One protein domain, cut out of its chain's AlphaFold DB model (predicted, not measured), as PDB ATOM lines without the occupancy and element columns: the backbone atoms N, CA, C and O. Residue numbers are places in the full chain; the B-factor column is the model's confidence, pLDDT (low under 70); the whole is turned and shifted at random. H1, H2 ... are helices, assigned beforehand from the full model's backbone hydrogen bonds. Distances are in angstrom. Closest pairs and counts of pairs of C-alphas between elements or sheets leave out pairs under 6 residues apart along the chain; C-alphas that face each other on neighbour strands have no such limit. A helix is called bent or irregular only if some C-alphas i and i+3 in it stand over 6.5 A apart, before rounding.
ATOM      1  N   SER A  63      92.628  53.658  67.807       81.88
ATOM      2  CA  SER A  63      93.081  53.964  66.440       81.88
ATOM      3  C   SER A  63      93.732  55.349  66.363       81.88
ATOM      4  O   SER A  63      94.774  55.520  65.729       81.88
ATOM      5  N   TYR A  64      93.180  56.321  67.097       83.88
ATOM      6  CA  TYR A  64      93.701  57.683  67.160       83.88
ATOM      7  C   TYR A  64      94.990  57.786  67.988       83.88
ATOM      8  O   TYR A  64      95.948  58.422  67.553       83.88
ATOM      9  N   PHE A  65      95.050  57.109  69.142       84.75
ATOM     10  CA  PHE A  65      96.263  57.010  69.963       84.75
ATOM     11  C   PHE A  65      97.413  56.361  69.177       84.75
ATOM     12  O   PHE A  65      98.504  56.925  69.107       84.75
ATOM     13  N   ASN A  66      97.151  55.229  68.518       86.44
ATOM     14  CA  ASN A  66      98.127  54.521  67.690       86.44
ATOM     15  C   ASN A  66      98.598  55.397  66.521       86.44
ATOM     16  O   ASN A  66      99.797  55.542  66.326       86.44
ATOM     17  N   ASN A  67      97.694  56.094  65.823       90.25
ATOM     18  CA  ASN A  67      98.070  57.001  64.734       90.25
ATOM     19  C   ASN A  67      99.004  58.147  65.182       90.25
ATOM     20  O   ASN A  67      99.887  58.554  64.425       90.25
ATOM     21  N   LEU A  68      98.825  58.673  66.399       89.44
ATOM     22  CA  LEU A  68      99.732  59.668  66.982       89.44
ATOM     23  C   LEU A  68     101.051  59.032  67.448       89.44
ATOM     24  O   LEU A  68     102.115  59.604  67.208       89.44
ATOM     25  N   LYS A  69     101.006  57.833  68.038       88.19
ATOM     26  CA  LYS A  69     102.192  57.064  68.440       88.19
ATOM     27  C   LYS A  69     103.074  56.706  67.239       88.19
ATOM     28  O   LYS A  69     104.279  56.924  67.296       88.19
ATOM     29  N   ASP A  70     102.489  56.272  66.127       89.38
ATOM     30  CA  ASP A  70     103.196  55.948  64.881       89.38
ATOM     31  C   ASP A  70     103.875  57.179  64.264       89.38
ATOM     32  O   ASP A  70     105.016  57.107  63.808       89.38
ATOM     33  N   LYS A  71     103.236  58.357  64.335       91.81
ATOM     34  CA  LYS A  71     103.863  59.637  63.948       91.81
ATOM     35  C   LYS A  71     105.057  60.010  64.834       91.81
ATOM     36  O   LYS A  71     105.958  60.707  64.362       91.81
ATOM     37  N   LEU A  72     105.080  59.555  66.089       91.50
ATOM     38  CA  LEU A  72     106.204  59.741  67.010       91.50
ATOM     39  C   LEU A  72     107.324  58.702  66.818       91.50
ATOM     40  O   LEU A  72     108.466  59.017  67.143       91.50
ATOM     41  N   GLN A  73     107.066  57.531  66.216       90.25
ATOM     42  CA  GLN A  73     108.087  56.485  65.991       90.25
ATOM     43  C   GLN A  73     109.307  56.967  65.190       90.25
ATOM     44  O   GLN A  73     110.400  56.443  65.367       90.25
ATOM     45  N   ARG A  74     109.176  58.008  64.354       91.44
ATOM     46  CA  ARG A  74     110.323  58.629  63.653       91.44
ATOM     47  C   ARG A  74     111.376  59.238  64.594       91.44
ATOM     48  O   ARG A  74     112.499  59.490  64.159       91.44
ATOM     49  N   PHE A  75     110.996  59.514  65.842       92.38
ATOM     50  CA  PHE A  75     111.862  60.043  66.896       92.38
ATOM     51  C   PHE A  75     112.429  58.951  67.814       92.38
ATOM     52  O   PHE A  75     113.337  59.239  68.590       92.38
ATOM     53  N   VAL A  76     111.948  57.708  67.702       91.44
ATOM     54  CA  VAL A  76     112.590  56.541  68.316       91.44
ATOM     55  C   VAL A  76     113.790  56.168  67.450       91.44
ATOM     56  O   VAL A  76     113.649  55.890  66.257       91.44
ATOM     57  N   SER A  77     114.985  56.187  68.036       91.31
ATOM     58  CA  SER A  77     116.203  55.784  67.331       91.31
ATOM     59  C   SER A  77     116.232  54.275  67.086       91.31
ATOM     60  O   SER A  77     115.830  53.484  67.940       91.31
ATOM     61  N   LYS A  78     116.763  53.867  65.929       91.62
ATOM     62  CA  LYS A  78     117.079  52.469  65.595       91.62
ATOM     63  C   LYS A  78     118.556  52.136  65.846       91.62
ATOM     64  O   LYS A  78     118.994  51.031  65.530       91.62
ATOM     65  N   LYS A  79     119.336  53.087  66.370       91.00
ATOM     66  CA  LYS A  79     120.779  52.980  66.606       91.00
ATOM     67  C   LYS A  79     121.076  52.976  68.102       91.00
ATOM     68  O   LYS A  79     120.507  53.745  68.871       91.00
ATOM     69  N   VAL A  80     122.035  52.148  68.508       90.00
ATOM     70  CA  VAL A  80     122.626  52.233  69.846       90.00
ATOM     71  C   VAL A  80     123.728  53.288  69.799       90.00
ATOM     72  O   VAL A  80     124.726  53.115  69.102       90.00
ATOM     73  N   TYR A  81     123.530  54.389  70.519       91.81
ATOM     74  CA  TYR A  81     124.537  55.437  70.677       91.81
ATOM     75  C   TYR A  81     125.476  55.138  71.846       91.81
ATOM     76  O   TYR A  81     125.104  54.457  72.801       91.81
ATOM     77  N   ILE A  82     126.707  55.651  71.762       92.31
ATOM     78  CA  ILE A  82     127.709  55.508  72.823       92.31
ATOM     79  C   ILE A  82     127.180  56.203  74.083       92.31
ATOM     80  O   ILE A  82     126.721  57.344  74.020       92.31
ATOM     81  N   VAL A  83     127.247  55.515  75.224       91.81
ATOM     82  CA  VAL A  83     126.805  56.051  76.518       91.81
ATOM     83  C   VAL A  83     127.498  57.392  76.790       91.81
ATOM     84  O   VAL A  83     128.663  57.583  76.451       91.81
ATOM     85  N   GLU A  84     126.759  58.337  77.366       90.38
ATOM     86  CA  GLU A  84     127.156  59.736  77.577       90.38
ATOM     87  C   GLU A  84     127.357  60.624  76.328       90.38
ATOM     88  O   GLU A  84     127.586  61.826  76.509       90.38
ATOM     89  N   SER A  85     127.188  60.131  75.090       92.19
ATOM     90  CA  SER A  85     127.242  60.992  73.891       92.19
ATOM     91  C   SER A  85     126.094  62.012  73.831       92.19
ATOM     92  O   SER A  85     125.058  61.877  74.491       92.19
ATOM     93  N   THR A  86     126.267  63.051  73.011       92.06
ATOM     94  CA  THR A  86     125.244  64.083  72.782       92.06
ATOM     95  C   THR A  86     123.981  63.488  72.155       92.06
ATOM     96  O   THR A  86     122.873  63.843  72.554       92.06
ATOM     97  N   GLU A  87     124.131  62.546  71.220       94.62
ATOM     98  CA  GLU A  87     123.045  61.766  70.622       94.62
ATOM     99  C   GLU A  87     122.354  60.888  71.669       94.62
ATOM    100  O   GLU A  87     121.135  60.943  71.787       94.62
ATOM    101  N   TYR A  88     123.111  60.141  72.483       94.06
ATOM    102  CA  TYR A  88     122.570  59.291  73.551       94.06
ATOM    103  C   TYR A  88     121.711  60.096  74.544       94.06
ATOM    104  O   TYR A  88     120.555  59.760  74.807       94.06
ATOM    105  N   LYS A  89     122.228  61.237  75.015       94.12
ATOM    106  CA  LYS A  89     121.509  62.172  75.901       94.12
ATOM    107  C   LYS A  89     120.294  62.826  75.239       94.12
ATOM    108  O   LYS A  89     119.351  63.200  75.934       94.12
ATOM    109  N   CYS A  90     120.313  62.984  73.917       93.94
ATOM    110  CA  CYS A  90     119.196  63.499  73.131       93.94
ATOM    111  C   CYS A  90     118.090  62.440  72.980       93.94
ATOM    112  O   CYS A  90     116.929  62.722  73.276       93.94
ATOM    113  N   VAL A  91     118.456  61.204  72.617       95.00
ATOM    114  CA  VAL A  91     117.542  60.059  72.465       95.00
ATOM    115  C   VAL A  91     116.850  59.718  73.781       95.00
ATOM    116  O   VAL A  91     115.630  59.585  73.778       95.00
ATOM    117  N   ASN A  92     117.569  59.651  74.907       93.00
ATOM    118  CA  ASN A  92     116.957  59.347  76.209       93.00
ATOM    119  C   ASN A  92     115.872  60.371  76.582       93.00
ATOM    120  O   ASN A  92     114.725  59.991  76.802       93.00
ATOM    121  N   LYS A  93     116.191  61.674  76.529       95.19
ATOM    122  CA  LYS A  93     115.227  62.760  76.803       95.19
ATOM    123  C   LYS A  93     114.032  62.763  75.851       95.19
ATOM    124  O   LYS A  93     112.945  63.195  76.222       95.19
ATOM    125  N   ILE A  94     114.230  62.336  74.605       94.62
ATOM    126  CA  ILE A  94     113.143  62.204  73.635       94.62
ATOM    127  C   ILE A  94     112.267  61.002  73.993       94.62
ATOM    128  O   ILE A  94     111.058  61.180  74.097       94.62
ATOM    129  N   ASN A  95     112.845  59.830  74.272       92.25
ATOM    130  CA  ASN A  95     112.112  58.631  74.691       92.25
ATOM    131  C   ASN A  95     111.281  58.881  75.964       92.25
ATOM    132  O   ASN A  95     110.084  58.608  75.955       92.25
ATOM    133  N   GLU A  96     111.873  59.505  76.991       92.50
ATOM    134  CA  GLU A  96     111.179  59.960  78.211       92.50
ATOM    135  C   GLU A  96     109.930  60.798  77.881       92.50
ATOM    136  O   GLU A  96     108.875  60.618  78.484       92.50
ATOM    137  N   LEU A  97     110.012  61.696  76.890       94.12
ATOM    138  CA  LEU A  97     108.868  62.490  76.438       94.12
ATOM    139  C   LEU A  97     107.848  61.679  75.633       94.12
ATOM    140  O   LEU A  97     106.652  61.936  75.771       94.12
ATOM    141  N   LEU A  98     108.277  60.715  74.813       90.56
ATOM    142  CA  LEU A  98     107.359  59.849  74.061       90.56
ATOM    143  C   LEU A  98     106.521  58.968  75.000       90.56
ATOM    144  O   LEU A  98     105.342  58.732  74.725       90.56
ATOM    145  N   GLU A  99     107.091  58.545  76.130       88.75
ATOM    146  CA  GLU A  99     106.392  57.798  77.184       88.75
ATOM    147  C   GLU A  99     105.334  58.636  77.927       88.75
ATOM    148  O   GLU A  99     104.396  58.071  78.489       88.75
ATOM    149  N   THR A 100     105.389  59.976  77.865       89.94
ATOM    150  CA  THR A 100     104.358  60.843  78.481       89.94
ATOM    151  C   THR A 100     103.023  60.897  77.725       89.94
ATOM    152  O   THR A 100     102.091  61.547  78.203       89.94
ATOM    153  N   LEU A 101     102.887  60.246  76.561       87.62
ATOM    154  CA  LEU A 101     101.629  60.224  75.802       87.62
ATOM    155  C   LEU A 101     100.575  59.343  76.517       87.62
ATOM    156  O   LEU A 101     100.728  58.120  76.539       87.62
ATOM    157  N   PRO A 102      99.483  59.910  77.071       82.81
ATOM    158  CA  PRO A 102      98.546  59.153  77.895       82.81
ATOM    159  C   PRO A 102      97.732  58.154  77.070       82.81
ATOM    160  O   PRO A 102      97.214  58.481  76.001       82.81
ATOM    161  N   LEU A 103      97.540  56.952  77.617       81.44
ATOM    162  CA  LEU A 103      96.622  55.957  77.066       81.44
ATOM    163  C   LEU A 103      95.171  56.351  77.398       81.44
ATOM    164  O   LEU A 103      94.629  55.973  78.434       81.44
ATOM    165  N   THR A 104      94.554  57.145  76.526       76.44
ATOM    166  CA  THR A 104      93.169  57.626  76.657       76.44
ATOM    167  C   THR A 104      92.477  57.683  75.295       76.44
ATOM    168  O   THR A 104      93.140  57.775  74.263       76.44
ATOM    169  N   SER A 105      91.144  57.654  75.278       74.12
ATOM    170  CA  SER A 105      90.331  57.939  74.086       74.12
ATOM    171  C   SER A 105      89.997  59.427  73.912       74.12
ATOM    172  O   SER A 105      89.398  59.798  72.903       74.12
ATOM    173  N   ASP A 106      90.349  60.290  74.873       83.81
ATOM    174  CA  ASP A 106      90.116  61.734  74.770       83.81
ATOM    175  C   ASP A 106      91.031  62.359  73.702       83.81
ATOM    176  O   ASP A 106      92.238  62.541  73.891       83.81
ATOM    177  N   LYS A 107      90.432  62.711  72.561       86.94
ATOM    178  CA  LYS A 107      91.139  63.272  71.400       86.94
ATOM    179  C   LYS A 107      91.672  64.690  71.662       86.94
ATOM    180  O   LYS A 107      92.645  65.077  71.017       86.94
ATOM    181  N   ASN A 108      91.119  65.447  72.613       87.69
ATOM    182  CA  ASN A 108      91.606  66.782  72.974       87.69
ATOM    183  C   ASN A 108      92.845  66.691  73.873       87.69
ATOM    184  O   ASN A 108      93.847  67.365  73.614       87.69
ATOM    185  N   VAL A 109      92.813  65.811  74.877       87.56
ATOM    186  CA  VAL A 109      93.971  65.498  75.732       87.56
ATOM    187  C   VAL A 109      95.104  64.907  74.893       87.56
ATOM    188  O   VAL A 109      96.239  65.372  74.993       87.56
ATOM    189  N   LEU A 110      94.807  63.955  73.998       87.81
ATOM    190  CA  LEU A 110      95.802  63.386  73.083       87.81
ATOM    191  C   LEU A 110      96.449  64.441  72.178       87.81
ATOM    192  O   LEU A 110      97.674  64.484  72.104       87.81
ATOM    193  N   ASN A 111      95.669  65.306  71.519       91.44
ATOM    194  CA  ASN A 111      96.226  66.353  70.651       91.44
ATOM    195  C   ASN A 111      97.066  67.368  71.431       91.44
ATOM    196  O   ASN A 111      98.154  67.734  70.988       91.44
ATOM    197  N   THR A 112      96.590  67.799  72.602       94.44
ATOM    198  CA  THR A 112      97.315  68.742  73.465       94.44
ATOM    199  C   THR A 112      98.655  68.146  73.896       94.44
ATOM    200  O   THR A 112      99.694  68.788  73.740       94.44
ATOM    201  N   THR A 113      98.670  66.891  74.356       92.94
ATOM    202  CA  THR A 113      99.907  66.220  74.773       92.94
ATOM    203  C   THR A 113     100.832  65.924  73.593       92.94
ATOM    204  O   THR A 113     102.018  66.222  73.680       92.94
ATOM    205  N   TYR A 114     100.318  65.430  72.464       93.75
ATOM    206  CA  TYR A 114     101.105  65.185  71.248       93.75
ATOM    207  C   TYR A 114     101.776  66.465  70.724       93.75
ATOM    208  O   TYR A 114     102.973  66.458  70.438       93.75
ATOM    209  N   ASN A 115     101.052  67.588  70.672       94.19
ATOM    210  CA  ASN A 115     101.622  68.874  70.262       94.19
ATOM    211  C   ASN A 115     102.669  69.381  71.270       94.19
ATOM    212  O   ASN A 115     103.728  69.857  70.861       94.19
ATOM    213  N   ASN A 116     102.439  69.205  72.575       95.25
ATOM    214  CA  ASN A 116     103.427  69.521  73.610       95.25
ATOM    215  C   ASN A 116     104.689  68.640  73.518       95.25
ATOM    216  O   ASN A 116     105.796  69.145  73.712       95.25
ATOM    217  N   ILE A 117     104.550  67.352  73.179       94.69
ATOM    218  CA  ILE A 117     105.676  66.449  72.896       94.69
ATOM    219  C   ILE A 117     106.440  66.953  71.667       94.69
ATOM    220  O   ILE A 117     107.647  67.156  71.763       94.69
ATOM    221  N   LEU A 118     105.765  67.245  70.546       94.06
ATOM    222  CA  LEU A 118     106.416  67.780  69.342       94.06
ATOM    223  C   LEU A 118     107.185  69.081  69.612       94.06
ATOM    224  O   LEU A 118     108.315  69.221  69.148       94.06
ATOM    225  N   LEU A 119     106.613  70.019  70.373       94.19
ATOM    226  CA  LEU A 119     107.283  71.273  70.735       94.19
ATOM    227  C   LEU A 119     108.559  71.025  71.555       94.19
ATOM    228  O   LEU A 119     109.602  71.605  71.251       94.19
ATOM    229  N   LYS A 120     108.507  70.127  72.549       95.94
ATOM    230  CA  LYS A 120     109.672  69.769  73.376       95.94
ATOM    231  C   LYS A 120     110.736  68.993  72.590       95.94
ATOM    232  O   LYS A 120     111.915  69.312  72.707       95.94
ATOM    233  N   VAL A 121     110.339  68.035  71.750       94.44
ATOM    234  CA  VAL A 121     111.252  67.289  70.864       94.44
ATOM    235  C   VAL A 121     111.943  68.243  69.884       94.44
ATOM    236  O   VAL A 121     113.163  68.207  69.756       94.44
ATOM    237  N   ASN A 122     111.205  69.167  69.261       91.50
ATOM    238  CA  ASN A 122     111.786  70.178  68.372       91.50
ATOM    239  C   ASN A 122     112.765  71.117  69.103       91.50
ATOM    240  O   ASN A 122     113.774  71.506  68.516       91.50
ATOM    241  N   ALA A 123     112.508  71.457  70.372       94.00
ATOM    242  CA  ALA A 123     113.456  72.211  71.195       94.00
ATOM    243  C   ALA A 123     114.743  71.406  71.461       94.00
ATOM    244  O   ALA A 123     115.832  71.905  71.187       94.00
ATOM    245  N   ILE A 124     114.628  70.139  71.870       94.69
ATOM    246  CA  ILE A 124     115.778  69.246  72.101       94.69
ATOM    247  C   ILE A 124     116.618  69.068  70.822       94.69
ATOM    248  O   ILE A 124     117.844  69.167  70.869       94.69
ATOM    249  N   LEU A 125     115.985  68.866  69.661       92.75
ATOM    250  CA  LEU A 125     116.688  68.746  68.376       92.75
ATOM    251  C   LEU A 125     117.350  70.071  67.948       92.75
ATOM    252  O   LEU A 125     118.448  70.062  67.385       92.75
ATOM    253  N   LYS A 126     116.738  71.222  68.257       91.12
ATOM    254  CA  LYS A 126     117.342  72.550  68.047       91.12
ATOM    255  C   LYS A 126     118.570  72.759  68.940       91.12
ATOM    256  O   LYS A 126     119.588  73.249  68.450       91.12
ATOM    257  N   ASP A 127     118.503  72.347  70.202       92.88
ATOM    258  CA  ASP A 127     119.625  72.422  71.142       92.88
ATOM    259  C   ASP A 127     120.755  71.456  70.753       92.88
ATOM    260  O   ASP A 127     121.922  71.848  70.774       92.88
ATOM    261  N   TYR A 128     120.431  70.248  70.272       93.00
ATOM    262  CA  TYR A 128     121.402  69.339  69.654       93.00
ATOM    263  C   TYR A 128     122.109  70.009  68.467       93.00
ATOM    264  O   TYR A 128     123.338  70.113  68.462       93.00
ATOM    265  N   ARG A 129     121.347  70.552  67.499       91.62
ATOM    266  CA  ARG A 129     121.904  71.271  66.338       91.62
ATOM    267  C   ARG A 129     122.817  72.418  66.779       91.62
ATOM    268  O   ARG A 129     123.881  72.593  66.191       91.62
ATOM    269  N   LYS A 130     122.443  73.157  67.828       91.12
ATOM    270  CA  LYS A 130     123.266  74.227  68.411       91.12
ATOM    271  C   LYS A 130     124.536  73.696  69.088       91.12
ATOM    272  O   LYS A 130     125.581  74.313  68.934       91.12
ATOM    273  N   SER A 131     124.487  72.570  69.799       92.19
ATOM    274  CA  SER A 131     125.674  71.999  70.460       92.19
ATOM    275  C   SER A 131     126.709  71.426  69.483       92.19
ATOM    276  O   SER A 131     127.903  71.512  69.756       92.19
ATOM    277  N   ILE A 132     126.276  70.881  68.338       91.69
ATOM    278  CA  ILE A 132     127.194  70.305  67.343       91.69
ATOM    279  C   ILE A 132     127.699  71.366  66.355       91.69
ATOM    280  O   ILE A 132     128.883  71.365  66.028       91.69
ATOM    281  N   LEU A 133     126.829  72.278  65.895       90.69
ATOM    282  CA  LEU A 133     127.146  73.254  64.838       90.69
ATOM    283  C   LEU A 133     127.341  74.695  65.343       90.69
ATOM    284  O   LEU A 133     127.571  75.587  64.534       90.69
ATOM    285  N   GLY A 134     127.254  74.960  66.650       87.25
ATOM    286  CA  GLY A 134     127.245  76.324  67.207       87.25
ATOM    287  C   GLY A 134     128.516  77.151  66.990       87.25
ATOM    288  O   GLY A 134     128.460  78.371  67.110       87.25
ATOM    289  N   ASN A 135     129.632  76.506  66.637       86.44
ATOM    290  CA  ASN A 135     130.903  77.162  66.304       86.44
ATOM    291  C   ASN A 135     131.107  77.335  64.782       86.44
ATOM    292  O   ASN A 135     132.139  77.853  64.360       86.44
ATOM    293  N   ILE A 136     130.164  76.873  63.954       87.75
ATOM    294  CA  ILE A 136     130.266  76.878  62.490       87.75
ATOM    295  C   ILE A 136     129.557  78.129  61.939       87.75
ATOM    296  O   ILE A 136     128.410  78.376  62.314       87.75
ATOM    297  N   PRO A 137     130.179  78.918  61.040       84.12
ATOM    298  CA  PRO A 137     129.581  80.158  60.546       84.12
ATOM    299  C   PRO A 137     128.231  79.959  59.842       84.12
ATOM    300  O   PRO A 137     128.105  79.121  58.946       84.12
ATOM    301  N   ASP A 138     127.252  80.826  60.130       83.31
ATOM    302  CA  ASP A 138     125.927  80.820  59.482       83.31
ATOM    303  C   ASP A 138     125.997  80.841  57.944       83.31
ATOM    304  O   ASP A 138     125.119  80.296  57.274       83.31
ATOM    305  N   ARG A 139     127.046  81.448  57.361       80.00
ATOM    306  CA  ARG A 139     127.279  81.447  55.905       80.00
ATOM    307  C   ARG A 139     127.408  80.029  55.340       80.00
ATOM    308  O   ARG A 139     126.831  79.757  54.295       80.00
ATOM    309  N   PHE A 140     128.090  79.129  56.049       82.88
ATOM    310  CA  PHE A 140     128.209  77.721  55.671       82.88
ATOM    311  C   PHE A 140     126.888  76.980  55.893       82.88
ATOM    312  O   PHE A 140     126.391  76.297  54.999       82.88
ATOM    313  N   LEU A 141     126.252  77.194  57.051       84.31
ATOM    314  CA  LEU A 141     124.991  76.535  57.407       84.31
ATOM    315  C   LEU A 141     123.851  76.833  56.415       84.31
ATOM    316  O   LEU A 141     122.988  75.975  56.214       84.31
ATOM    317  N   LYS A 142     123.877  77.989  55.734       81.75
ATOM    318  CA  LYS A 142     122.926  78.345  54.665       81.75
ATOM    319  C   LYS A 142     122.885  77.350  53.498       81.75
ATOM    320  O   LYS A 142     121.805  77.182  52.934       81.75
ATOM    321  N   LYS A 143     123.984  76.654  53.165       77.12
ATOM    322  CA  LYS A 143     123.983  75.603  52.121       77.12
ATOM    323  C   LYS A 143     123.022  74.455  52.451       77.12
ATOM    324  O   LYS A 143     122.408  73.876  51.560       77.12
ATOM    325  N   TYR A 144     122.833  74.180  53.740       76.62
ATOM    326  CA  TYR A 144     122.089  73.031  54.261       76.62
ATOM    327  C   TYR A 144     120.701  73.417  54.808       76.62
ATOM    328  O   TYR A 144     120.123  72.704  55.628       76.62
ATOM    329  N   ASN A 145     120.139  74.548  54.363       64.88
ATOM    330  CA  ASN A 145     118.841  75.068  54.822       64.88
ATOM    331  C   ASN A 145     117.601  74.342  54.250       64.88
ATOM    332  O   ASN A 145     116.485  74.826  54.431       64.88
ATOM    333  N   LYS A 146     117.758  73.194  53.575       57.31
ATOM    334  CA  LYS A 146     116.628  72.387  53.084       57.31
ATOM    335  C   LYS A 146     116.206  71.332  54.107       57.31
ATOM    336  O   LYS A 146     117.011  70.510  54.534       57.31
ATOM    337  N   ASP A 147     114.929  71.401  54.469       52.91
ATOM    338  CA  ASP A 147     114.112  70.477  55.262       52.91
ATOM    339  C   ASP A 147     114.820  69.330  56.005       52.91
ATOM    340  O   ASP A 147     115.130  68.255  55.476       52.91
ATOM    341  N   MET A 148     114.938  69.512  57.322       55.84
ATOM    342  CA  MET A 148     115.238  68.444  58.279       55.84
ATOM    343  C   MET A 148     113.992  67.591  58.566       55.84
ATOM    344  O   MET A 148     113.544  67.456  59.701       55.84
ATOM    345  N   VAL A 149     113.449  66.998  57.503       61.78
ATOM    346  CA  VAL A 149     112.473  65.906  57.558       61.78
ATOM    347  C   VAL A 149     113.220  64.580  57.368       61.78
ATOM    348  O   VAL A 149     114.186  64.502  56.598       61.78
ATOM    349  N   GLY A 150     112.806  63.566  58.128       76.69
ATOM    350  CA  GLY A 150     113.449  62.256  58.217       76.69
ATOM    351  C   GLY A 150     113.216  61.599  59.580       76.69
ATOM    352  O   GLY A 150     112.385  62.065  60.369       76.69
ATOM    353  N   THR A 151     113.962  60.534  59.860       90.69
ATOM    354  CA  THR A 151     114.103  59.964  61.212       90.69
ATOM    355  C   THR A 151     115.114  60.746  62.061       90.69
ATOM    356  O   THR A 151     115.936  61.506  61.542       90.69
ATOM    357  N   ILE A 152     115.099  60.542  63.380       91.94
ATOM    358  CA  ILE A 152     116.112  61.099  64.294       91.94
ATOM    359  C   ILE A 152     117.545  60.671  63.919       91.94
ATOM    360  O   ILE A 152     118.475  61.477  63.968       91.94
ATOM    361  N   ASP A 153     117.709  59.438  63.434       92.19
ATOM    362  CA  ASP A 153     119.000  58.873  63.025       92.19
ATOM    363  C   ASP A 153     119.551  59.509  61.737       92.19
ATOM    364  O   ASP A 153     120.770  59.602  61.561       92.19
ATOM    365  N   GLU A 154     118.660  59.937  60.836       91.00
ATOM    366  CA  GLU A 154     118.980  60.724  59.638       91.00
ATOM    367  C   GLU A 154     119.266  62.185  59.990       91.00
ATOM    368  O   GLU A 154     120.160  62.791  59.401       91.00
ATOM    369  N   PHE A 155     118.545  62.756  60.961       91.06
ATOM    370  CA  PHE A 155     118.793  64.105  61.466       91.06
ATOM    371  C   PHE A 155     120.199  64.216  62.076       91.06
ATOM    372  O   PHE A 155     120.973  65.076  61.650       91.06
ATOM    373  N   PHE A 156     120.577  63.312  62.988       92.44
ATOM    374  CA  PHE A 156     121.940  63.275  63.533       92.44
ATOM    375  C   PHE A 156     122.984  62.997  62.444       92.44
ATOM    376  O   PHE A 156     124.024  63.650  62.425       92.44
ATOM    377  N   GLY A 157     122.693  62.100  61.492       90.56
ATOM    378  CA  GLY A 157     123.570  61.839  60.345       90.56
ATOM    379  C   GLY A 157     123.847  63.092  59.506       90.56
ATOM    380  O   GLY A 157     125.007  63.416  59.258       90.56
ATOM    381  N   LYS A 158     122.798  63.842  59.135       90.00
ATOM    382  CA  LYS A 158     122.906  65.124  58.415       90.00
ATOM    383  C   LYS A 158     123.731  66.141  59.215       90.00
ATOM    384  O   LYS A 158     124.660  66.722  58.666       90.00
ATOM    385  N   ILE A 159     123.429  66.338  60.503       91.44
ATOM    386  CA  ILE A 159     124.154  67.283  61.373       91.44
ATOM    387  C   ILE A 159     125.644  66.924  61.475       91.44
ATOM    388  O   ILE A 159     126.500  67.782  61.263       91.44
ATOM    389  N   ASN A 160     125.964  65.665  61.767       91.19
ATOM    390  CA  ASN A 160     127.344  65.248  62.000       91.19
ATOM    391  C   ASN A 160     128.163  65.254  60.695       91.19
ATOM    392  O   ASN A 160     129.356  65.545  60.738       91.19
ATOM    393  N   ASN A 161     127.529  65.033  59.536       90.94
ATOM    394  CA  ASN A 161     128.176  65.192  58.232       90.94
ATOM    395  C   ASN A 161     128.485  66.667  57.899       90.94
ATOM    396  O   ASN A 161     129.598  66.960  57.481       90.94
TER     397      ASN A 161
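What this domain is: This is residues 63 to 161 of the 486 residues of the protein "J domain-containing protein" of Mycoplasma sp. CAG:472 (UniProt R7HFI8). One long helix, H3, runs the length of an elongated body, with H2 alongside it running back and H1 and H5 nearly end to end along another side; the short H4 lies beyond the end of H3, and residues 134 to 140 stick out there. The printed part has 99 residues, with five named helices in the order H1 to H5 and no named strand: all helix. It is only just compact, close to loose, with a radius of gyration of the C-alphas of 15.0 A, and spans 47 by 29 by 17 A.

How they stand to each other: The hub is H3, residues 107 to 133. H2, residues 86 to 99, touches it at Ile 94 and Val 121, 6.1 A between C-alphas, the closest pair, at a shallow tilt of 4 degrees, opposite ways: a helical hairpin. H1, residues 63 to 75, touches H2 with residues 72 to 75 alone, closest C-alphas Leu 72 and Leu 98, 7.1 A. H1 and H3 only just touch, with 3 pairs of C-alphas within 8 A. H1, H2 and H3 form an up and down bundle, each helix running against the one before. H5, residues 152 to 161, touches H3 at C-alphas Arg 129 and Ile 159, the closest, 6.8 A. H4, residues 138 to 144, is apart from H3, only just, at 8.4 A. Every O i to N i+4 pair is within hydrogen-bond range in H3 and H5, but 7 of 9 in H1, 9 of 10 in H2 and 1 of 3 in H4, which has 3 of 4 O i to N i+3 pairs.

Where its parts are: H3 measures 37.9 A from C-alpha 107 at (91.139, 63.272, 71.400) to C-alpha 133; H2 measures 20.4 A, H1 19.7 A, H5 14.1 A and H4 10.1 A. H1 begins at C-alpha 63 (93.081, 53.964, 66.440), and H5 ends at C-alpha 161 (128.176, 65.192, 58.232). H1 is only just irregular: C-alphas 71 and 74 are 6.54 A apart.

The domain as a whole: The two C-alphas farthest apart, Ser 105 and Arg 139, are 47.4 A apart. The printed part has no cut and no long link. Mean pLDDT of the printed part is 88.1; residues 145 to 149 are under 70.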